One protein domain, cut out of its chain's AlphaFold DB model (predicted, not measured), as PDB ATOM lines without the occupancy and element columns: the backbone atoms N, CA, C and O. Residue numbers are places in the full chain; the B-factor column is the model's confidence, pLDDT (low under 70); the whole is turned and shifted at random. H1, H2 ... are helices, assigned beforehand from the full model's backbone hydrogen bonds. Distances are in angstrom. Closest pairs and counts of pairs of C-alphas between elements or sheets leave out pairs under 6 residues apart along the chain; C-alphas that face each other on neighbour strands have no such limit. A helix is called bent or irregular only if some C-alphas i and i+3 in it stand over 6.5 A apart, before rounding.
ATOM      1  N   VAL A 133     183.490 216.101 187.947       40.72
ATOM      2  CA  VAL A 133     183.143 215.834 189.365       40.72
ATOM      3  C   VAL A 133     183.457 217.048 190.253       40.72
ATOM      4  O   VAL A 133     182.833 217.294 191.284       40.72
ATOM      5  N   VAL A 134     184.410 217.876 189.822       44.41
ATOM      6  CA  VAL A 134     184.911 219.001 190.607       44.41
ATOM      7  C   VAL A 134     183.912 220.157 190.638       44.41
ATOM      8  O   VAL A 134     183.866 220.862 191.636       44.41
ATOM      9  N   HIS A 135     183.072 220.360 189.616       38.56
ATOM     10  CA  HIS A 135     182.315 221.612 189.466       38.56
ATOM     11  C   HIS A 135     181.178 221.807 190.490       38.56
ATOM     12  O   HIS A 135     181.004 222.923 190.989       38.56
ATOM     13  N   GLY A 136     180.456 220.741 190.864       39.12
ATOM     14  CA  GLY A 136     179.445 220.777 191.936       39.12
ATOM     15  C   GLY A 136     180.081 220.893 193.326       39.12
ATOM     16  O   GLY A 136     179.714 221.758 194.125       39.12
ATOM     17  N   CYS A 137     181.144 220.117 193.568       43.06
ATOM     18  CA  CYS A 137     181.967 220.237 194.772       43.06
ATOM     19  C   CYS A 137     182.630 221.617 194.892       43.06
ATOM     20  O   CYS A 137     182.831 222.092 196.004       43.06
ATOM     21  N   LEU A 138     182.942 222.306 193.788       41.34
ATOM     22  CA  LEU A 138     183.594 223.616 193.801       41.34
ATOM     23  C   LEU A 138     182.684 224.712 194.366       41.34
ATOM     24  O   LEU A 138     183.191 225.639 194.994       41.34
ATOM     25  N   GLN A 139     181.362 224.632 194.174       41.91
ATOM     26  CA  GLN A 139     180.420 225.594 194.759       41.91
ATOM     27  C   GLN A 139     180.326 225.428 196.281       41.91
ATOM     28  O   GLN A 139     180.460 226.416 197.005       41.91
ATOM     29  N   ILE A 140     180.224 224.185 196.760       44.47
ATOM     30  CA  ILE A 140     180.274 223.841 198.189       44.47
ATOM     31  C   ILE A 140     181.634 224.254 198.775       44.47
ATOM     32  O   ILE A 140     181.692 224.988 199.757       44.47
ATOM     33  N   CYS A 141     182.742 223.912 198.112       39.94
ATOM     34  CA  CYS A 141     184.091 224.324 198.500       39.94
ATOM     35  C   CYS A 141     184.265 225.852 198.523       39.94
ATOM     36  O   CYS A 141     184.975 226.346 199.389       39.94
ATOM     37  N   ARG A 142     183.655 226.623 197.610       39.38
ATOM     38  CA  ARG A 142     183.758 228.100 197.568       39.38
ATOM     39  C   ARG A 142     182.906 228.783 198.637       39.38
ATOM     40  O   ARG A 142     183.376 229.750 199.238       39.38
ATOM     41  N   LEU A 143     181.705 228.270 198.914       41.56
ATOM     42  CA  LEU A 143     180.913 228.642 200.093       41.56
ATOM     43  C   LEU A 143     181.702 228.346 201.378       41.56
ATOM     44  O   LEU A 143     181.695 229.147 202.311       41.56
ATOM     45  N   ILE A 144     182.475 227.255 201.373       40.06
ATOM     46  CA  ILE A 144     183.220 226.783 202.539       40.06
ATOM     47  C   ILE A 144     184.594 227.484 202.720       40.06
ATOM     48  O   ILE A 144     185.049 227.787 203.822       40.06
ATOM     49  N   GLN A 145     185.263 227.862 201.636       40.16
ATOM     50  CA  GLN A 145     186.488 228.676 201.679       40.16
ATOM     51  C   GLN A 145     186.222 230.114 202.150       40.16
ATOM     52  O   GLN A 145     187.156 230.813 202.543       40.16
ATOM     53  N   ARG A 146     184.954 230.540 202.141       41.19
ATOM     54  CA  ARG A 146     184.462 231.787 202.735       41.19
ATOM     55  C   ARG A 146     183.820 231.591 204.110       41.19
ATOM     56  O   ARG A 146     183.229 232.551 204.607       41.19
ATOM     57  N   LEU A 147     183.913 230.406 204.731       40.19
ATOM     58  CA  LEU A 147     183.301 230.201 206.047       40.19
ATOM     59  C   LEU A 147     183.854 231.234 207.009       40.19
ATOM     60  O   LEU A 147     185.050 231.297 207.303       40.19
ATOM     61  N   GLN A 148     182.932 232.041 207.512       46.59
ATOM     62  CA  GLN A 148     183.142 232.838 208.699       46.59
ATOM     63  C   GLN A 148     183.715 231.932 209.800       46.59
ATOM     64  O   GLN A 148     183.440 230.729 209.824       46.59
ATOM     65  N   LYS A 149     184.468 232.503 210.753       54.47
ATOM     66  CA  LYS A 149     185.040 231.775 211.910       54.47
ATOM     67  C   LYS A 149     184.056 230.787 212.570       54.47
ATOM     68  O   LYS A 149     184.504 229.795 213.124       54.47
ATOM     69  N   ARG A 150     182.746 231.055 212.484       46.31
ATOM     70  CA  ARG A 150     181.645 230.251 213.035       46.31
ATOM     71  C   ARG A 150     181.468 228.862 212.414       46.31
ATOM     72  O   ARG A 150     180.934 227.992 213.079       46.31
ATOM     73  N   VAL A 151     181.900 228.644 211.171       53.03
ATOM     74  CA  VAL A 151     181.628 227.387 210.441       53.03
ATOM     75  C   VAL A 151     182.905 226.582 210.154       53.03
ATOM     76  O   VAL A 151     182.849 225.459 209.655       53.03
ATOM     77  N   ALA A 152     184.072 227.138 210.485       65.00
ATOM     78  CA  ALA A 152     185.368 226.488 210.341       65.00
ATOM     79  C   ALA A 152     185.612 225.490 211.492       65.00
ATOM     80  O   ALA A 152     186.340 225.800 212.435       65.00
ATOM     81  N   SER A 153     184.999 224.307 211.414       79.12
ATOM     82  CA  SER A 153     185.241 223.183 212.329       79.12
ATOM     83  C   SER A 153     186.207 222.167 211.721       79.12
ATOM     84  O   SER A 153     186.275 222.016 210.495       79.12
ATOM     85  N   ALA A 154     186.947 221.448 212.569       82.00
ATOM     86  CA  ALA A 154     187.798 220.353 212.106       82.00
ATOM     87  C   ALA A 154     186.962 219.282 211.383       82.00
ATOM     88  O   ALA A 154     187.389 218.759 210.351       82.00
ATOM     89  N   ALA A 155     185.738 219.039 211.861       81.00
ATOM     90  CA  ALA A 155     184.763 218.150 211.237       81.00
ATOM     91  C   ALA A 155     184.472 218.518 209.772       81.00
ATOM     92  O   ALA A 155     184.607 217.677 208.886       81.00
ATOM     93  N   ASN A 156     184.183 219.791 209.491       78.69
ATOM     94  CA  ASN A 156     183.865 220.247 208.137       78.69
ATOM     95  C   ASN A 156     185.054 220.095 207.180       78.69
ATOM     96  O   ASN A 156     184.893 219.579 206.074       78.69
ATOM     97  N   TYR A 157     186.265 220.485 207.596       76.50
ATOM     98  CA  TYR A 157     187.463 220.297 206.763       76.50
ATOM     99  C   TYR A 157     187.737 218.830 206.454       76.50
ATOM    100  O   TYR A 157     188.174 218.495 205.352       76.50
ATOM    101  N   SER A 158     187.461 217.970 207.426       79.69
ATOM    102  CA  SER A 158     187.704 216.542 207.319       79.69
ATOM    103  C   SER A 158     186.679 215.862 206.412       79.69
ATOM    104  O   SER A 158     187.060 215.098 205.531       79.69
ATOM    105  N   VAL A 159     185.392 216.211 206.536       79.31
ATOM    106  CA  VAL A 159     184.346 215.708 205.635       79.31
ATOM    107  C   VAL A 159     184.649 216.091 204.185       79.31
ATOM    108  O   VAL A 159     184.623 215.248 203.290       79.31
ATOM    109  N   LEU A 160     185.034 217.345 203.955       75.75
ATOM    110  CA  LEU A 160     185.322 217.856 202.616       75.75
ATOM    111  C   LEU A 160     186.655 217.368 202.048       75.75
ATOM    112  O   LEU A 160     186.876 217.435 200.842       75.75
ATOM    113  N   GLY A 161     187.580 216.933 202.905       73.00
ATOM    114  CA  GLY A 161     188.949 216.644 202.494       73.00
ATOM    115  C   GLY A 161     189.724 217.856 202.022       73.00
ATOM    116  O   GLY A 161     190.732 217.721 201.331       73.00
ATOM    117  N   ILE A 162     189.263 219.050 202.371       72.12
ATOM    118  CA  ILE A 162     189.943 220.279 202.005       72.12
ATOM    119  C   ILE A 162     191.003 220.514 203.064       72.12
ATOM    120  O   ILE A 162     190.712 220.589 204.259       72.12
ATOM    121  N   LYS A 163     192.254 220.671 202.631       72.00
ATOM    122  CA  LYS A 163     193.284 221.187 203.528       72.00
ATOM    123  C   LYS A 163     192.880 222.616 203.884       72.00
ATOM    124  O   LYS A 163     192.711 223.410 202.955       72.00
ATOM    125  N   PRO A 164     192.702 222.955 205.171       69.94
ATOM    126  CA  PRO A 164     192.369 224.309 205.572       69.94
ATOM    127  C   PRO A 164     193.356 225.250 204.901       69.94
ATOM    128  O   PRO A 164     194.572 225.051 204.972       69.94
ATOM    129  N   ASN A 165     192.806 226.192 204.138       61.34
ATOM    130  CA  ASN A 165     193.582 227.007 203.227       61.34
ATOM    131  C   ASN A 165     194.741 227.660 203.997       61.34
ATOM    132  O   ASN A 165     194.530 228.486 204.884       61.34
ATOM    133  N   THR A 166     195.976 227.366 203.583       50.66
ATOM    134  CA  THR A 166     197.173 228.142 203.957       50.66
ATOM    135  C   THR A 166     197.090 229.595 203.461       50.66
ATOM    136  O   THR A 166     197.919 230.433 203.814       50.66
ATOM    137  N   VAL A 167     196.064 229.891 202.651       44.31
ATOM    138  CA  VAL A 167     195.905 231.031 201.745       44.31
ATOM    139  C   VAL A 167     195.794 232.384 202.442       44.31
ATOM    140  O   VAL A 167     196.038 233.384 201.787       44.31
ATOM    141  N   ASN A 168     195.558 232.458 203.754       49.09
ATOM    142  CA  ASN A 168     195.713 233.738 204.457       49.09
ATOM    143  C   ASN A 168     197.035 233.864 205.216       49.09
ATOM    144  O   ASN A 168     197.591 234.947 205.230       49.09
ATOM    145  N   CYS A 169     197.621 232.804 205.776       44.53
ATOM    146  CA  CYS A 169     198.919 232.953 206.456       44.53
ATOM    147  C   CYS A 169     200.078 233.082 205.464       44.53
ATOM    148  O   CYS A 169     200.973 233.894 205.670       44.53
ATOM    149  N   GLY A 170     200.044 232.320 204.365       46.28
ATOM    150  CA  GLY A 170     201.096 232.304 203.351       46.28
ATOM    151  C   GLY A 170     201.291 233.671 202.693       46.28
ATOM    152  O   GLY A 170     202.369 234.235 202.840       46.28
ATOM    153  N   PRO A 171     200.282 234.244 202.017       48.41
ATOM    154  CA  PRO A 171     200.369 235.573 201.421       48.41
ATOM    155  C   PRO A 171     200.584 236.684 202.449       48.41
ATOM    156  O   PRO A 171     201.434 237.520 202.204       48.41
ATOM    157  N   ILE A 172     199.926 236.684 203.616       51.44
ATOM    158  CA  ILE A 172     200.107 237.745 204.630       51.44
ATOM    159  C   ILE A 172     201.536 237.735 205.194       51.44
ATOM    160  O   ILE A 172     202.185 238.778 205.218       51.44
ATOM    161  N   ALA A 173     202.065 236.572 205.587       49.34
ATOM    162  CA  ALA A 173     203.425 236.468 206.114       49.34
ATOM    163  C   ALA A 173     204.489 236.602 205.013       49.34
ATOM    164  O   ALA A 173     205.521 237.220 205.230       49.34
ATOM    165  N   THR A 174     204.240 236.086 203.805       49.34
ATOM    166  CA  THR A 174     205.157 236.264 202.666       49.34
ATOM    167  C   THR A 174     205.187 237.724 202.215       49.34
ATOM    168  O   THR A 174     206.257 238.248 201.942       49.34
ATOM    169  N   HIS A 175     204.052 238.425 202.197       53.66
ATOM    170  CA  HIS A 175     203.986 239.858 201.883       53.66
ATOM    171  C   HIS A 175     204.668 240.700 202.963       53.66
ATOM    172  O   HIS A 175     205.387 241.636 202.628       53.66
ATOM    173  N   PHE A 176     204.526 240.321 204.236       53.09
ATOM    174  CA  PHE A 176     205.274 240.906 205.352       53.09
ATOM    175  C   PHE A 176     206.794 240.704 205.183       53.09
ATOM    176  O   PHE A 176     207.547 241.675 205.183       53.09
ATOM    177  N   LEU A 177     207.252 239.472 204.931       52.78
ATOM    178  CA  LEU A 177     208.677 239.125 204.790       52.78
ATOM    179  C   LEU A 177     209.335 239.656 203.505       52.78
ATOM    180  O   LEU A 177     210.545 239.900 203.488       52.78
ATOM    181  N   LEU A 178     208.564 239.829 202.426       49.91
ATOM    182  CA  LEU A 178     209.054 240.362 201.150       49.91
ATOM    183  C   LEU A 178     209.036 241.900 201.103       49.91
ATOM    184  O   LEU A 178     209.933 242.479 200.496       49.91
ATOM    185  N   ARG A 179     208.080 242.586 201.756       50.12
ATOM    186  CA  ARG A 179     208.028 244.066 201.782       50.12
ATOM    187  C   ARG A 179     208.931 244.715 202.834       50.12
ATOM    188  O   ARG A 179     209.270 245.885 202.682       50.12
ATOM    189  N   HIS A 180     209.378 243.976 203.850       50.72
ATOM    190  CA  HIS A 180     210.260 244.498 204.904       50.72
ATOM    191  C   HIS A 180     211.669 244.921 204.448       50.72
ATOM    192  O   HIS A 180     212.389 245.551 205.223       50.72
ATOM    193  N   ASN A 181     212.036 244.633 203.194       51.06
ATOM    194  CA  ASN A 181     213.288 245.084 202.584       51.06
ATOM    195  C   ASN A 181     213.221 246.521 202.021       51.06
ATOM    196  O   ASN A 181     214.252 247.032 201.594       51.06
ATOM    197  N   SER A 182     212.060 247.198 202.005       63.09
ATOM    198  CA  SER A 182     211.996 248.603 201.577       63.09
ATOM    199  C   SER A 182     212.061 249.559 202.773       63.09
ATOM    200  O   SER A 182     211.293 249.453 203.734       63.09
ATOM    201  N   ARG A 183     212.976 250.535 202.706       61.31
ATOM    202  CA  ARG A 183     213.167 251.586 203.727       61.31
ATOM    203  C   ARG A 183     211.855 252.331 204.032       61.31
ATOM    204  O   ARG A 183     211.533 252.595 205.186       61.31
ATOM    205  N   GLN A 184     211.040 252.556 202.999       62.88
ATOM    206  CA  GLN A 184     209.714 253.172 203.101       62.88
ATOM    207  C   GLN A 184     208.717 252.340 203.925       62.88
ATOM    208  O   GLN A 184     207.872 252.900 204.623       62.88
ATOM    209  N   TYR A 185     208.789 251.007 203.877       61.31
ATOM    210  CA  TYR A 185     207.866 250.142 204.614       61.31
ATOM    211  C   TYR A 185     208.203 250.075 206.108       61.31
ATOM    212  O   TYR A 185     207.296 250.110 206.941       61.31
ATOM    213  N   GLN A 186     209.493 250.070 206.465       61.47
ATOM    214  CA  GLN A 186     209.923 250.162 207.867       61.47
ATOM    215  C   GLN A 186     209.467 251.479 208.511       61.47
ATOM    216  O   GLN A 186     208.945 251.474 209.627       61.47
ATOM    217  N   GLN A 187     209.571 252.590 207.776       69.94
ATOM    218  CA  GLN A 187     209.108 253.904 208.226       69.94
ATOM    219  C   GLN A 187     207.579 253.953 208.374       69.94
ATOM    220  O   GLN A 187     207.066 254.476 209.361       69.94
ATOM    221  N   ARG A 188     206.834 253.304 207.466       62.72
ATOM    222  CA  ARG A 188     205.375 253.132 207.588       62.72
ATOM    223  C   ARG A 188     204.977 252.289 208.801       62.72
ATOM    224  O   ARG A 188     204.036 252.666 209.484       62.72
ATOM    225  N   ILE A 189     205.686 251.201 209.112       61.00
ATOM    226  CA  ILE A 189     205.424 250.397 210.322       61.00
ATOM    227  C   ILE A 189     205.752 251.178 211.594       61.00
ATOM    228  O   ILE A 189     205.001 251.097 212.563       61.00
ATOM    229  N   HIS A 190     206.842 251.947 211.604       66.31
ATOM    230  CA  HIS A 190     207.177 252.813 212.733       66.31
ATOM    231  C   HIS A 190     206.085 253.869 212.970       66.31
ATOM    232  O   HIS A 190     205.588 254.000 214.088       66.31
ATOM    233  N   ASN A 191     205.637 254.543 211.907       67.56
ATOM    234  CA  ASN A 191     204.540 255.511 211.970       67.56
ATOM    235  C   ASN A 191     203.219 254.848 212.382       67.56
ATOM    236  O   ASN A 191     202.466 255.409 213.173       67.56
ATOM    237  N   TYR A 192     202.968 253.622 211.921       60.44
ATOM    238  CA  TYR A 192     201.799 252.837 212.306       60.44
ATOM    239  C   TYR A 192     201.804 252.483 213.794       60.44
ATOM    240  O   TYR A 192     200.785 252.640 214.461       60.44
ATOM    241  N   ARG A 193     202.950 252.045 214.336       64.44
ATOM    242  CA  ARG A 193     203.128 251.758 215.769       64.44
ATOM    243  C   ARG A 193     202.941 253.011 216.622       64.44
ATOM    244  O   ARG A 193     202.270 252.936 217.644       64.44
ATOM    245  N   LYS A 194     203.459 254.162 216.175       65.38
ATOM    246  CA  LYS A 194     203.212 255.462 216.824       65.38
ATOM    247  C   LYS A 194     201.728 255.842 216.818       65.38
ATOM    248  O   LYS A 194     201.218 256.274 217.842       65.38
ATOM    249  N   ALA A 195     201.026 255.635 215.704       61.62
ATOM    250  CA  ALA A 195     199.599 255.946 215.591       61.62
ATOM    251  C   ALA A 195     198.702 254.994 216.409       61.62
ATOM    252  O   ALA A 195     197.676 255.410 216.939       61.62
ATOM    253  N   THR A 196     199.084 253.721 216.536       56.22
ATOM    254  CA  THR A 196     198.296 252.704 217.260       56.22
ATOM    255  C   THR A 196     198.531 252.686 218.766       56.22
ATOM    256  O   THR A 196     197.661 252.207 219.485       56.22
ATOM    257  N   TYR A 197     199.629 253.259 219.268       57.75
ATOM    258  CA  TYR A 197     199.879 253.366 220.712       57.75
ATOM    259  C   TYR A 197     198.819 254.217 221.447       57.75
ATOM    260  O   TYR A 197     198.596 254.016 222.635       57.75
ATOM    261  N   ASN A 198     198.119 255.108 220.731       55.69
ATOM    262  CA  ASN A 198     197.079 255.984 221.289       55.69
ATOM    263  C   ASN A 198     195.637 255.518 221.028       55.69
ATOM    264  O   ASN A 198     194.698 256.109 221.557       55.69
ATOM    265  N   VAL A 199     195.421 254.464 220.233       53.31
ATOM    266  CA  VAL A 199     194.072 253.973 219.909       53.31
ATOM    267  C   VAL A 199     193.877 252.633 220.597       53.31
ATOM    268  O   VAL A 199     194.525 251.656 220.224       53.31
ATOM    269  N   LYS A 200     192.973 252.584 221.591       56.12
ATOM    270  CA  LYS A 200     192.514 251.345 222.246       56.12
ATOM    271  C   LYS A 200     192.414 250.230 221.203       56.12
ATOM    272  O   LYS A 200     191.634 250.336 220.261       56.12
ATOM    273  N   THR A 201     193.270 249.222 221.369       54.50
ATOM    274  CA  THR A 201     193.482 248.028 220.538       54.50
ATOM    275  C   THR A 201     192.314 247.692 219.615       54.50
ATOM    276  O   THR A 201     191.431 246.900 219.950       54.50
ATOM    277  N   ASN A 202     192.311 248.276 218.419       59.44
ATOM    278  CA  ASN A 202     191.325 247.934 217.411       59.44
ATOM    279  C   ASN A 202     191.735 246.570 216.831       59.44
ATOM    280  O   ASN A 202     192.667 246.481 216.034       59.44
ATOM    281  N   ALA A 203     191.067 245.486 217.239       61.75
ATOM    282  CA  ALA A 203     191.416 244.100 216.878       61.75
ATOM    283  C   ALA A 203     191.445 243.811 215.354       61.75
ATOM    284  O   ALA A 203     191.837 242.726 214.921       61.75
ATOM    285  N   ASN A 204     191.048 244.784 214.530       68.12
ATOM    286  CA  ASN A 204     190.972 244.690 213.077       68.12
ATOM    287  C   ASN A 204     192.237 245.154 212.336       68.12
ATOM    288  O   ASN A 204     192.287 245.043 211.104       68.12
ATOM    289  N   THR A 205     193.280 245.629 213.029       75.81
ATOM    290  CA  THR A 205     194.530 246.006 212.346       75.81
ATOM    291  C   THR A 205     195.166 244.821 211.606       75.81
ATOM    292  O   THR A 205     194.972 243.652 211.952       75.81
ATOM    293  N   PHE A 206     195.939 245.102 210.551       74.50
ATOM    294  CA  PHE A 206     196.700 244.064 209.845       74.50
ATOM    295  C   PHE A 206     197.705 243.360 210.773       74.50
ATOM    296  O   PHE A 206     197.796 242.135 210.748       74.50
ATOM    297  N   ILE A 207     198.415 244.127 211.610       74.38
ATOM    298  CA  ILE A 207     199.430 243.595 212.531       74.38
ATOM    299  C   ILE A 207     198.778 242.695 213.583       74.38
ATOM    300  O   ILE A 207     199.208 241.556 213.733       74.38
ATOM    301  N   SER A 208     197.687 243.130 214.222       77.38
ATOM    302  CA  SER A 208     196.971 242.292 215.193       77.38
ATOM    303  C   SER A 208     196.432 241.014 214.549       77.38
ATOM    304  O   SER A 208     196.531 239.938 215.133       77.38
ATOM    305  N   ARG A 209     195.919 241.076 213.309       77.50
ATOM    306  CA  ARG A 209     195.492 239.873 212.571       77.50
ATOM    307  C   ARG A 209     196.652 238.919 212.274       77.50
ATOM    308  O   ARG A 209     196.457 237.706 212.355       77.50
ATOM    309  N   LEU A 210     197.831 239.448 211.939       80.06
ATOM    310  CA  LEU A 210     199.041 238.652 211.733       80.06
ATOM    311  C   LEU A 210     199.495 237.994 213.041       80.06
ATOM    312  O   LEU A 210     199.738 236.793 213.048       80.06
ATOM    313  N   GLU A 211     199.553 238.735 214.144       82.50
ATOM    314  CA  GLU A 211     199.937 238.205 215.458       82.50
ATOM    315  C   GLU A 211     198.971 237.122 215.947       82.50
ATOM    316  O   GLU A 211     199.417 236.053 216.362       82.50
ATOM    317  N   ILE A 212     197.656 237.335 215.804       83.50
ATOM    318  CA  ILE A 212     196.634 236.320 216.102       83.50
ATOM    319  C   ILE A 212     196.860 235.062 215.257       83.50
ATOM    320  O   ILE A 212     196.741 233.952 215.767       83.50
ATOM    321  N   ALA A 213     197.176 235.210 213.968       83.88
ATOM    322  CA  ALA A 213     197.417 234.071 213.092       83.88
ATOM    323  C   ALA A 213     198.701 233.312 213.467       83.88
ATOM    324  O   ALA A 213     198.669 232.086 213.557       83.88
ATOM    325  N   LEU A 214     199.804 234.024 213.718       87.94
ATOM    326  CA  LEU A 214     201.069 233.419 214.142       87.94
ATOM    327  C   LEU A 214     200.896 232.684 215.474       87.94
ATOM    328  O   LEU A 214     201.253 231.515 215.573       87.94
ATOM    329  N   SER A 215     200.245 233.320 216.451       89.56
ATOM    330  CA  SER A 215     199.940 232.720 217.751       89.56
ATOM    331  C   SER A 215     199.040 231.487 217.622       89.56
ATOM    332  O   SER A 215     199.377 230.432 218.155       89.56
ATOM    333  N   LYS A 216     197.949 231.572 216.844       87.31
ATOM    334  CA  LYS A 216     197.014 230.456 216.622       87.31
ATOM    335  C   LYS A 216     197.718 229.194 216.125       87.31
ATOM    336  O   LYS A 216     197.371 228.100 216.552       87.31
ATOM    337  N   TYR A 217     198.684 229.343 215.220       90.31
ATOM    338  CA  TYR A 217     199.421 228.218 214.641       90.31
ATOM    339  C   TYR A 217     200.760 227.946 215.336       90.31
ATOM    340  O   TYR A 217     201.555 227.185 214.797       90.31
ATOM    341  N   LYS A 218     201.029 228.551 216.504       94.81
ATOM    342  CA  LYS A 218     202.303 228.410 217.234       94.81
ATOM    343  C   LYS A 218     203.531 228.705 216.344       94.81
ATOM    344  O   LYS A 218     204.559 228.040 216.436       94.81
ATOM    345  N   LEU A 219     203.409 229.677 215.438       92.50
ATOM    346  CA  LEU A 219     204.484 230.127 214.550       92.50
ATOM    347  C   LEU A 219     205.355 231.196 215.234       92.50
ATOM    348  O   LEU A 219     204.846 231.907 216.107       92.50
ATOM    349  N   PRO A 220     206.626 231.369 214.807       93.06
ATOM    350  CA  PRO A 220     207.499 232.413 215.338       93.06
ATOM    351  C   PRO A 220     206.857 233.794 215.234       93.06
ATOM    352  O   PRO A 220     206.173 234.104 214.249       93.06
ATOM    353  N   LYS A 221     207.091 234.638 216.240       88.62
ATOM    354  CA  LYS A 221     206.548 236.002 216.250       88.62
ATOM    355  C   LYS A 221     207.103 236.794 215.071       88.62
ATOM    356  O   LYS A 221     208.221 236.572 214.612       88.62
ATOM    357  N   ALA A 222     206.355 237.801 214.623       82.56
ATOM    358  CA  ALA A 222     206.789 238.661 213.522       82.56
ATOM    359  C   ALA A 222     208.180 239.281 213.768       82.56
ATOM    360  O   ALA A 222     208.960 239.412 212.835       82.56
ATOM    361  N   GLN A 223     208.503 239.611 215.025       82.94
ATOM    362  CA  GLN A 223     209.807 240.139 215.441       82.94
ATOM    363  C   GLN A 223     210.935 239.109 215.268       82.94
ATOM    364  O   GLN A 223     211.986 239.440 214.731       82.94
ATOM    365  N   GLU A 224     210.700 237.852 215.645       86.31
ATOM    366  CA  GLU A 224     211.668 236.755 215.502       86.31
ATOM    367  C   GLU A 224     211.966 236.468 214.026       86.31
ATOM    368  O   GLU A 224     213.116 236.257 213.648       86.31
ATOM    369  N   LEU A 225     210.945 236.550 213.167       84.94
ATOM    370  CA  LEU A 225     211.103 236.378 211.721       84.94
ATOM    371  C   LEU A 225     211.916 237.500 211.054       84.94
ATOM    372  O   LEU A 225     212.437 237.300 209.957       84.94
ATOM    373  N   LEU A 226     211.998 238.679 211.685       80.94
ATOM    374  CA  LEU A 226     212.854 239.776 211.225       80.94
ATOM    375  C   LEU A 226     214.313 239.574 211.639       80.94
ATOM    376  O   LEU A 226     215.201 239.972 210.892       80.94
ATOM    377  N   LEU A 227     214.550 238.953 212.799       86.62
ATOM    378  CA  LEU A 227     215.895 238.629 213.281       86.62
ATOM    379  C   LEU A 227     216.498 237.455 212.503       86.62
ATOM    380  O   LEU A 227     217.649 237.513 212.082       86.62
ATOM    381  N   VAL A 228     215.707 236.404 212.275       89.94
ATOM    382  CA  VAL A 228     216.138 235.193 211.569       89.94
ATOM    383  C   VAL A 228     215.205 234.952 210.392       89.94
ATOM    384  O   VAL A 228     214.164 234.308 210.518       89.94
ATOM    385  N   LYS A 229     215.580 235.480 209.224       87.56
ATOM    386  CA  LYS A 229     214.753 235.403 208.016       87.56
ATOM    387  C   LYS A 229     214.801 233.990 207.414       87.56
ATOM    388  O   LYS A 229     215.842 233.595 206.888       87.56
ATOM    389  N   PRO A 230     213.698 233.217 207.425       88.44
ATOM    390  CA  PRO A 230     213.673 231.925 206.752       88.44
ATOM    391  C   PRO A 230     213.690 232.107 205.229       88.44
ATOM    392  O   PRO A 230     213.153 233.082 204.695       88.44
ATOM    393  N   THR A 231     214.239 231.126 204.507       89.62
ATOM    394  CA  THR A 231     214.029 231.037 203.056       89.62
ATOM    395  C   THR A 231     212.544 230.838 202.758       89.62
ATOM    396  O   THR A 231     211.780 230.334 203.588       89.62
ATOM    397  N   ARG A 232     212.108 231.231 201.557       83.56
ATOM    398  CA  ARG A 232     210.699 231.141 201.152       83.56
ATOM    399  C   ARG A 232     210.178 229.705 201.245       83.56
ATOM    400  O   ARG A 232     209.051 229.484 201.682       83.56
ATOM    401  N   GLU A 233     210.993 228.743 200.843       85.94
ATOM    402  CA  GLU A 233     210.699 227.312 200.824       85.94
ATOM    403  C   GLU A 233     210.594 226.775 202.250       85.94
ATOM    404  O   GLU A 233     209.586 226.155 202.593       85.94
ATOM    405  N   LYS A 234     211.576 227.094 203.109       88.81
ATOM    406  CA  LYS A 234     211.556 226.711 204.526       88.81
ATOM    407  C   LYS A 234     210.324 227.283 205.221       88.81
ATOM    408  O   LYS A 234     209.601 226.540 205.873       88.81
ATOM    409  N   TRP A 235     210.018 228.563 205.001       87.19
ATOM    410  CA  TRP A 235     208.844 229.214 205.582       87.19
ATOM    411  C   TRP A 235     207.528 228.577 205.134       87.19
ATOM    412  O   TRP A 235     206.672 228.276 205.965       87.19
ATOM    413  N   LYS A 236     207.364 228.314 203.831       84.31
ATOM    414  CA  LYS A 236     206.184 227.613 203.302       84.31
ATOM    415  C   LYS A 236     205.995 226.253 203.972       84.31
ATOM    416  O   LYS A 236     204.868 225.920 204.339       84.31
ATOM    417  N   THR A 237     207.074 225.489 204.136       87.12
ATOM    418  CA  THR A 237     207.041 224.178 204.794       87.12
ATOM    419  C   THR A 237     206.681 224.310 206.271       87.12
ATOM    420  O   THR A 237     205.741 223.653 206.709       87.12
ATOM    421  N   THR A 238     207.326 225.214 207.015       88.88
ATOM    422  CA  THR A 238     207.019 225.476 208.431       88.88
ATOM    423  C   THR A 238     205.555 225.864 208.632       88.88
ATOM    424  O   THR A 238     204.866 225.253 209.445       88.88
ATOM    425  N   VAL A 239     205.040 226.817 207.848       85.81
ATOM    426  CA  VAL A 239     203.634 227.248 207.916       85.81
ATOM    427  C   VAL A 239     202.683 226.097 207.594       85.81
ATOM    428  O   VAL A 239     201.676 225.918 208.274       85.81
ATOM    429  N   LYS A 240     202.994 225.292 206.571       84.94
ATOM    430  CA  LYS A 240     202.183 224.129 206.199       84.94
ATOM    431  C   LYS A 240     202.124 223.102 207.333       84.94
ATOM    432  O   LYS A 240     201.026 222.671 207.672       84.94
ATOM    433  N   CYS A 241     203.268 222.742 207.916       88.06
ATOM    434  CA  CYS A 241     203.351 221.798 209.031       88.06
ATOM    435  C   CYS A 241     202.597 222.315 210.262       88.06
ATOM    436  O   CYS A 241     201.772 221.590 210.807       88.06
ATOM    437  N   ALA A 242     202.796 223.581 210.632       88.62
ATOM    438  CA  ALA A 242     202.128 224.207 211.772       88.62
ATOM    439  C   ALA A 242     200.597 224.229 211.624       88.62
ATOM    440  O   ALA A 242     199.864 223.889 212.551       88.62
ATOM    441  N   ILE A 243     200.091 224.568 210.432       85.12
ATOM    442  CA  ILE A 243     198.651 224.532 210.144       85.12
ATOM    443  C   ILE A 243     198.124 223.096 210.226       85.12
ATOM    444  O   ILE A 243     197.081 222.865 210.834       85.12
ATOM    445  N   GLN A 244     198.825 222.129 209.628       84.88
ATOM    446  CA  GLN A 244     198.420 220.723 209.681       84.88
ATOM    447  C   GLN A 244     198.368 220.199 211.118       84.88
ATOM    448  O   GLN A 244     197.389 219.555 211.484       84.88
ATOM    449  N   GLN A 245     199.379 220.521 211.923       89.38
ATOM    450  CA  GLN A 245     199.443 220.145 213.327       89.38
ATOM    451  C   GLN A 245     198.299 220.772 214.129       89.38
ATOM    452  O   GLN A 245     197.574 220.045 214.799       89.38
ATOM    453  N   TYR A 246     198.069 222.083 214.001       90.69
ATOM    454  CA  TYR A 246     196.965 222.763 214.688       90.69
ATOM    455  C   TYR A 246     195.617 222.093 214.407       90.69
ATOM    456  O   TYR A 246     194.824 221.877 215.317       90.69
ATOM    457  N   TRP A 247     195.333 221.772 213.143       86.75
ATOM    458  CA  TRP A 247     194.046 221.176 212.794       86.75
ATOM    459  C   TRP A 247     193.944 219.709 213.215       86.75
ATOM    460  O   TRP A 247     192.843 219.276 213.542       86.75
ATOM    461  N   ALA A 248     195.053 218.967 213.255       86.94
ATOM    462  CA  ALA A 248     195.085 217.623 213.826       86.94
ATOM    463  C   ALA A 248     194.822 217.648 215.342       86.94
ATOM    464  O   ALA A 248     193.973 216.905 215.823       86.94
ATOM    465  N   GLU A 249     195.463 218.560 216.079       90.38
ATOM    466  CA  GLU A 249     195.188 218.790 217.506       90.38
ATOM    467  C   GLU A 249     193.717 219.193 217.711       90.38
ATOM    468  O   GLU A 249     193.010 218.624 218.540       90.38
ATOM    469  N   LYS A 250     193.215 220.135 216.899       88.81
ATOM    470  CA  LYS A 250     191.825 220.600 216.982       88.81
ATOM    471  C   LYS A 250     190.814 219.494 216.674       88.81
ATOM    472  O   LYS A 250     189.733 219.499 217.254       88.81
ATOM    473  N   TRP A 251     191.156 218.573 215.778       86.94
ATOM    474  CA  TRP A 251     190.339 217.409 215.458       86.94
ATOM    475  C   TRP A 251     190.178 216.476 216.661       86.94
ATOM    476  O   TRP A 251     189.047 216.131 216.985       86.94
ATOM    477  N   GLU A 252     191.265 216.113 217.346       88.44
ATOM    478  CA  GLU A 252     191.180 215.238 218.525       88.44
ATOM    479  C   GLU A 252     190.394 215.897 219.667       88.44
ATOM    480  O   GLU A 252     189.563 215.245 220.298       88.44
ATOM    481  N   ILE A 253     190.566 217.210 219.862       89.00
ATOM    482  CA  ILE A 253     189.761 217.984 220.815       89.00
ATOM    483  C   ILE A 253     188.275 217.908 220.441       89.00
ATOM    484  O   ILE A 253     187.466 217.445 221.241       89.00
ATOM    485  N   GLU A 254     187.907 218.289 219.212       86.75
ATOM    486  CA  GLU A 254     186.503 218.268 218.780       86.75
ATOM    487  C   GLU A 254     185.896 216.862 218.842       86.75
ATOM    488  O   GLU A 254     184.721 216.725 219.170       86.75
ATOM    489  N   LYS A 255     186.683 215.822 218.550       85.06
ATOM    490  CA  LYS A 255     186.266 214.422 218.648       85.06
ATOM    491  C   LYS A 255     185.932 214.014 220.085       85.06
ATOM    492  O   LYS A 255     185.003 213.238 220.273       85.06
ATOM    493  N   SER A 256     186.666 214.529 221.073       84.88
ATOM    494  CA  SER A 256     186.386 214.280 222.494       84.88
ATOM    495  C   SER A 256     185.211 215.105 223.032       84.88
ATOM    496  O   SER A 256     184.446 214.613 223.854       84.88
ATOM    497  N   GLU A 257     185.036 216.338 222.547       84.88
ATOM    498  CA  GLU A 257     184.009 217.269 223.035       84.88
ATOM    499  C   GLU A 257     182.624 217.015 222.420       84.88
ATOM    500  O   GLU A 257     181.598 217.265 223.052       84.88
ATOM    501  N   LYS A 258     182.565 216.565 221.160       80.38
ATOM    502  CA  LYS A 258     181.309 216.442 220.411       80.38
ATOM    503  C   LYS A 258     180.892 214.982 220.291       80.38
ATOM    504  O   LYS A 258     181.459 214.234 219.498       80.38
ATOM    505  N   SER A 259     179.815 214.615 220.981       77.06
ATOM    506  CA  SER A 259     179.224 213.270 220.926       77.06
ATOM    507  C   SER A 259     178.929 212.792 219.498       77.06
ATOM    508  O   SER A 259     179.165 211.631 219.191       77.06
ATOM    509  N   THR A 260     178.502 213.673 218.589       73.19
ATOM    510  CA  THR A 260     178.192 213.328 217.187       73.19
ATOM    511  C   THR A 260     179.419 212.962 216.353       73.19
ATOM    512  O   THR A 260     179.292 212.277 215.340       73.19
ATOM    513  N   MET A 261     180.625 213.342 216.785       80.81
ATOM    514  CA  MET A 261     181.863 212.912 216.128       80.81
ATOM    515  C   MET A 261     182.075 211.402 216.266       80.81
ATOM    516  O   MET A 261     182.857 210.839 215.503       80.81
ATOM    517  N   LYS A 262     181.334 210.729 217.168       81.12
ATOM    518  CA  LYS A 262     181.265 209.262 217.237       81.12
ATOM    519  C   LYS A 262     180.785 208.643 215.923       81.12
ATOM    520  O   LYS A 262     181.199 207.530 215.616       81.12
ATOM    521  N   TYR A 263     179.978 209.382 215.147       78.94
ATOM    522  CA  TYR A 263     179.479 208.955 213.839       78.94
ATOM    523  C   TYR A 263     180.464 209.222 212.691       78.94
ATOM    524  O   TYR A 263     180.221 208.854 211.542       78.94
ATOM    525  N   ILE A 264     181.570 209.915 212.971       77.50
ATOM    526  CA  ILE A 264     182.575 210.240 211.970       77.50
ATOM    527  C   ILE A 264     183.700 209.229 212.041       77.50
ATOM    528  O   ILE A 264     184.647 209.389 212.815       77.50
ATOM    529  N   ASN A 265     183.672 208.231 211.163       69.06
ATOM    530  CA  ASN A 265     184.832 207.374 210.988       69.06
ATOM    531  C   ASN A 265     185.760 207.934 209.913       69.06
ATOM    532  O   ASN A 265     185.952 207.367 208.833       69.06
ATOM    533  N   ILE A 266     186.362 209.082 210.212       61.84
ATOM    534  CA  ILE A 266     187.416 209.575 209.346       61.84
ATOM    535  C   ILE A 266     188.712 208.850 209.701       61.84
ATOM    536  O   ILE A 266     189.095 208.732 210.864       61.84
ATOM    537  N   LYS A 267     189.382 208.361 208.649       63.84
ATOM    538  CA  LYS A 267     190.720 207.758 208.677       63.84
ATOM    539  C   LYS A 267     191.654 208.495 209.645       63.84
ATOM    540  O   LYS A 267     191.539 209.704 209.812       63.84
ATOM    541  N   THR A 268     192.689 207.799 210.116       64.12
ATOM    542  CA  THR A 268     193.798 208.311 210.958       64.12
ATOM    543  C   THR A 268     194.404 209.659 210.527       64.12
ATOM    544  O   THR A 268     195.103 210.294 211.311       64.12
ATOM    545  N   ARG A 269     194.159 210.123 209.291       67.75
ATOM    546  CA  ARG A 269     194.505 211.464 208.800       67.75
ATOM    547  C   ARG A 269     193.299 212.134 208.130       67.75
ATOM    548  O   ARG A 269     193.143 212.009 206.908       67.75
ATOM    549  N   PRO A 270     192.468 212.842 208.910       71.44
ATOM    550  CA  PRO A 270     191.181 213.336 208.442       71.44
ATOM    551  C   PRO A 270     191.282 214.556 207.527       71.44
ATOM    552  O   PRO A 270     190.500 214.731 206.597       71.44
ATOM    553  N   ILE A 271     192.312 215.371 207.719       76.31
ATOM    554  CA  ILE A 271     192.469 216.624 206.990       76.31
ATOM    555  C   ILE A 271     193.177 216.392 205.655       76.31
ATOM    556  O   ILE A 271     194.310 215.911 205.594       76.31
ATOM    557  N   GLY A 272     192.532 216.829 204.573       75.38
ATOM    558  CA  GLY A 272     193.088 216.786 203.219       75.38
ATOM    559  C   GLY A 272     192.707 215.562 202.386       75.38
ATOM    560  O   GLY A 272     193.154 215.475 201.246       75.38
ATOM    561  N   ASN A 273     191.908 214.643 202.934       79.94
ATOM    562  CA  ASN A 273     191.327 213.514 202.211       79.94
ATOM    563  C   ASN A 273     189.808 213.591 202.314       79.94
ATOM    564  O   ASN A 273     189.293 213.611 203.426       79.94
ATOM    565  N   SER A 274     189.094 213.622 201.187       80.00
ATOM    566  CA  SER A 274     187.633 213.730 201.235       80.00
ATOM    567  C   SER A 274     187.019 212.488 201.861       80.00
ATOM    568  O   SER A 274     187.482 211.355 201.645       80.00
ATOM    569  N   HIS A 275     185.986 212.720 202.662       83.75
ATOM    570  CA  HIS A 275     185.224 211.659 203.281       83.75
ATOM    571  C   HIS A 275     184.432 210.871 202.236       83.75
ATOM    572  O   HIS A 275     184.114 211.383 201.161       83.75
ATOM    573  N   GLN A 276     184.132 209.606 202.537       83.25
ATOM    574  CA  GLN A 276     183.517 208.708 201.559       83.25
ATOM    575  C   GLN A 276     182.121 209.165 201.132       83.25
ATOM    576  O   GLN A 276     181.796 209.024 199.957       83.25
ATOM    577  N   ILE A 277     181.372 209.814 202.031       81.75
ATOM    578  CA  ILE A 277     180.072 210.436 201.722       81.75
ATOM    579  C   ILE A 277     180.156 211.297 200.462       81.75
ATOM    580  O   ILE A 277     179.335 211.151 199.565       81.75
ATOM    581  N   LEU A 278     181.191 212.138 200.352       81.62
ATOM    582  CA  LEU A 278     181.364 213.022 199.199       81.62
ATOM    583  C   LEU A 278     182.003 212.320 197.999       81.62
ATOM    584  O   LEU A 278     181.763 212.717 196.865       81.62
ATOM    585  N   LYS A 279     182.823 211.287 198.226       81.81
ATOM    586  CA  LYS A 279     183.497 210.555 197.139       81.81
ATOM    587  C   LYS A 279     182.532 209.780 196.253       81.81
ATOM    588  O   LYS A 279     182.801 209.644 195.067       81.81
ATOM    589  N   PHE A 280     181.450 209.269 196.831       78.06
ATOM    590  CA  PHE A 280     180.448 208.489 196.106       78.06
ATOM    591  C   PHE A 280     179.242 209.323 195.663       78.06
ATOM    592  O   PHE A 280     178.316 208.790 195.056       78.06
ATOM    593  N   THR A 281     179.245 210.631 195.934       80.50
ATOM    594  CA  THR A 281     178.171 211.520 195.491       80.50
ATOM    595  C   THR A 281     178.277 211.733 193.982       80.50
ATOM    596  O   THR A 281     179.257 212.294 193.491       80.50
ATOM    597  N   SER A 282     177.265 211.294 193.234       81.94
ATOM    598  CA  SER A 282     177.162 211.617 191.808       81.94
ATOM    599  C   SER A 282     176.881 213.114 191.602       81.94
ATOM    600  O   SER A 282     176.399 213.797 192.501       81.94
ATOM    601  N   ASN A 283     177.099 213.632 190.391       79.69
ATOM    602  CA  ASN A 283     176.772 215.027 190.048       79.69
ATOM    603  C   ASN A 283     175.254 215.332 190.022       79.69
ATOM    604  O   ASN A 283     174.846 216.411 189.593       79.69
ATOM    605  N   ASN A 284     174.405 214.397 190.452       86.25
ATOM    606  CA  ASN A 284     172.967 214.586 190.554       86.25
ATOM    607  C   ASN A 284     172.623 215.521 191.729       86.25
ATOM    608  O   ASN A 284     173.043 215.293 192.862       86.25
ATOM    609  N   THR A 285     171.796 216.540 191.477       78.50
ATOM    610  CA  THR A 285     171.350 217.519 192.482       78.50
ATOM    611  C   THR A 285     170.752 216.878 193.738       78.50
ATOM    612  O   THR A 285     170.976 217.370 194.842       78.50
ATOM    613  N   LEU A 286     169.991 215.790 193.593       82.19
ATOM    614  CA  LEU A 286     169.394 215.071 194.717       82.19
ATOM    615  C   LEU A 286     170.464 214.390 195.577       82.19
ATOM    616  O   LEU A 286     170.431 214.517 196.798       82.19
ATOM    617  N   GLU A 287     171.427 213.713 194.954       78.06
ATOM    618  CA  GLU A 287     172.526 213.045 195.664       78.06
ATOM    619  C   GLU A 287     173.428 214.056 196.376       78.06
ATOM    620  O   GLU A 287     173.797 213.850 197.530       78.06
ATOM    621  N   VAL A 288     173.690 215.208 195.750       74.00
ATOM    622  CA  VAL A 288     174.415 216.320 196.385       74.00
ATOM    623  C   VAL A 288     173.678 216.829 197.624       74.00
ATOM    624  O   VAL A 288     174.304 217.013 198.667       74.00
ATOM    625  N   LYS A 289     172.353 217.010 197.550       76.56
ATOM    626  CA  LYS A 289     171.543 217.428 198.707       76.56
ATOM    627  C   LYS A 289     171.553 216.388 199.827       76.56
ATOM    628  O   LYS A 289     171.671 216.762 200.990       76.56
ATOM    629  N   LYS A 290     171.460 215.096 199.497       81.81
ATOM    630  CA  LYS A 290     171.567 214.012 200.488       81.81
ATOM    631  C   LYS A 290     172.928 214.040 201.177       81.81
ATOM    632  O   LYS A 290     172.984 214.078 202.399       81.81
ATOM    633  N   ALA A 291     174.010 214.112 200.404       78.69
ATOM    634  CA  ALA A 291     175.368 214.182 200.931       78.69
ATOM    635  C   ALA A 291     175.597 215.431 201.799       78.69
ATOM    636  O   ALA A 291     176.269 215.350 202.826       78.69
ATOM    637  N   GLU A 292     175.010 216.572 201.424       81.75
ATOM    638  CA  GLU A 292     175.025 217.796 202.226       81.75
ATOM    639  C   GLU A 292     174.312 217.599 203.570       81.75
ATOM    640  O   GLU A 292     174.863 217.969 204.606       81.75
ATOM    641  N   ILE A 293     173.111 217.013 203.577       82.62
ATOM    642  CA  ILE A 293     172.354 216.754 204.810       82.62
ATOM    643  C   ILE A 293     173.099 215.754 205.699       82.62
ATOM    644  O   ILE A 293     173.285 216.036 206.882       82.62
ATOM    645  N   SER A 294     173.600 214.648 205.138       83.50
ATOM    646  CA  SER A 294     174.406 213.672 205.878       83.50
ATOM    647  C   SER A 294     175.639 214.333 206.486       83.50
ATOM    648  O   SER A 294     175.880 214.195 207.680       83.50
ATOM    649  N   ALA A 295     176.378 215.126 205.705       83.81
ATOM    650  CA  ALA A 295     177.512 215.887 206.212       83.81
ATOM    651  C   ALA A 295     177.101 216.824 207.356       83.81
ATOM    652  O   ALA A 295     177.800 216.883 208.362       83.81
ATOM    653  N   LYS A 296     175.966 217.521 207.237       84.06
ATOM    654  CA  LYS A 296     175.487 218.437 208.277       84.06
ATOM    655  C   LYS A 296     175.103 217.725 209.571       84.06
ATOM    656  O   LYS A 296     175.477 218.207 210.637       84.06
ATOM    657  N   LEU A 297     174.383 216.607 209.491       85.12
ATOM    658  CA  LEU A 297     174.003 215.802 210.658       85.12
ATOM    659  C   LEU A 297     175.252 215.297 211.381       85.12
ATOM    660  O   LEU A 297     175.434 215.500 212.578       85.12
ATOM    661  N   ILE A 298     176.181 214.748 210.610       82.62
ATOM    662  CA  ILE A 298     177.439 214.205 211.100       82.62
ATOM    663  C   ILE A 298     178.316 215.272 211.773       82.62
ATOM    664  O   ILE A 298     178.873 215.047 212.848       82.62
ATOM    665  N   THR A 299     178.446 216.455 211.168       80.31
ATOM    666  CA  THR A 299     179.257 217.546 211.731       80.31
ATOM    667  C   THR A 299     178.516 218.386 212.771       80.31
ATOM    668  O   THR A 299     179.090 219.364 213.262       80.31
ATOM    669  N   ARG A 300     177.269 218.017 213.115       77.44
ATOM    670  CA  ARG A 300     176.365 218.759 214.012       77.44
ATOM    671  C   ARG A 300     176.156 220.211 213.577       77.44
ATOM    672  O   ARG A 300     176.110 221.142 214.374       77.44
ATOM    673  N   THR A 301     176.115 220.416 212.266       77.75
ATOM    674  CA  THR A 301     175.741 221.694 211.649       77.75
ATOM    675  C   THR A 301     174.310 221.673 211.118       77.75
ATOM    676  O   THR A 301     173.795 222.715 210.714       77.75
ATOM    677  N   TYR A 302     173.653 220.509 211.141       81.56
ATOM    678  CA  TYR A 302     172.205 220.402 211.036       81.56
ATOM    679  C   TYR A 302     171.602 220.758 212.394       81.56
ATOM    680  O   TYR A 302     171.894 220.093 213.378       81.56
ATOM    681  N   THR A 303     170.822 221.832 212.456       84.12
ATOM    682  CA  THR A 303     170.311 222.368 213.720       84.12
ATOM    683  C   THR A 303     169.034 221.640 214.147       84.12
ATOM    684  O   THR A 303     167.953 222.006 213.681       84.12
TER     685      THR A 303
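AT A GLANCE: This is residues 133 to 303 of the 394 residues of an uncharacterized protein of Mytilus galloprovincialis (UniProt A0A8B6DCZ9). Two loose groups of helices are joined by one long helix, H7: H2, H8, H9 and H10, with H1 beside them, make one group, and H3, H5 and H6 make the other. H4 lies beyond H3 at the far end of the second group, and residues 197 to 202 after it stick out. The 171 printed residues hold ten named helices, H1 to H10 in order along the chain, and no named strand; the class is all helix. The whole is loose, with a radius of gyration of the C-alphas of 19.5 A, and elongated, with spans of 57 by 35 by 30 A.

IN THESE COORDINATES: H1, residues 133 to 145, begins at C-alpha 133 (183.143, 215.834, 189.365) and is 18.1 A long; it is irregular, but only just: C-alphas 133 and 136 are 6.7 A apart. H2 is residues 154 to 160, H3 residues 169 to 179, and H4 residues 183 to 196, 20.1 A long. H5 is residues 206 to 216 and H6 residues 222 to 227. H7, residues 232 to 257, runs 37.2 A from C-alpha 232 (210.699, 231.141, 201.152). H8 is residues 259 to 263, H9 residues 276 to 279. H10, residues 285 to 298, is 19.9 A long and ends at C-alpha 298 (177.439, 214.205, 211.100).

HOW THE PARTS SIT: H7 is the hub, touching three helices. Its residues 247 to 254 touch H2, about perpendicular at 74 degrees; the closest C-alphas, of Ala 154 and Trp 251, are 5.1 A apart. Its residues 232 to 239 touch H3 at a shallow tilt of 28 degrees, opposite ways, with the C-alphas of Gly 170 and Lys 236 closest at 6.9 A. H7 and H8 touch only at the corner, and only just, with 3 pairs of C-alphas within 8 A; those of Lys 255 and Met 261 are closest, at 5.3 A. H3 touches H5 at a steep tilt of 51 degrees, closest at the C-alphas of Cys 169 and Ala 213, 6.9 A. H5 and H6 only just touch, with 3 pairs within 8 A; the C-alphas of Glu 211 and Ala 222 are closest, at 7.1 A. H10 touches H9, closest at the C-alphas of Ile 277 and Ala 291, 6.1 A. H1 and H4 touch no helix; H1 is near H10. Every O i to N i+4 pair is within hydrogen-bond range in H2 to H7 and H10; H1 has 6 of 9, H8 has 0 of 1 but 2 of 2 O i to N i+3 pairs, and H9 is too short for an i+4 pair.

THE WHOLE: The two farthest C-alphas, of Arg 183 and Leu 286, are 57.7 A apart. The printed part has no cut. The link H8 to H9, residues 264 to 275, is long. Mean pLDDT of the printed part is 71.6; residues 133 to 152, 164 to 204 and 265 to 269 are under 70.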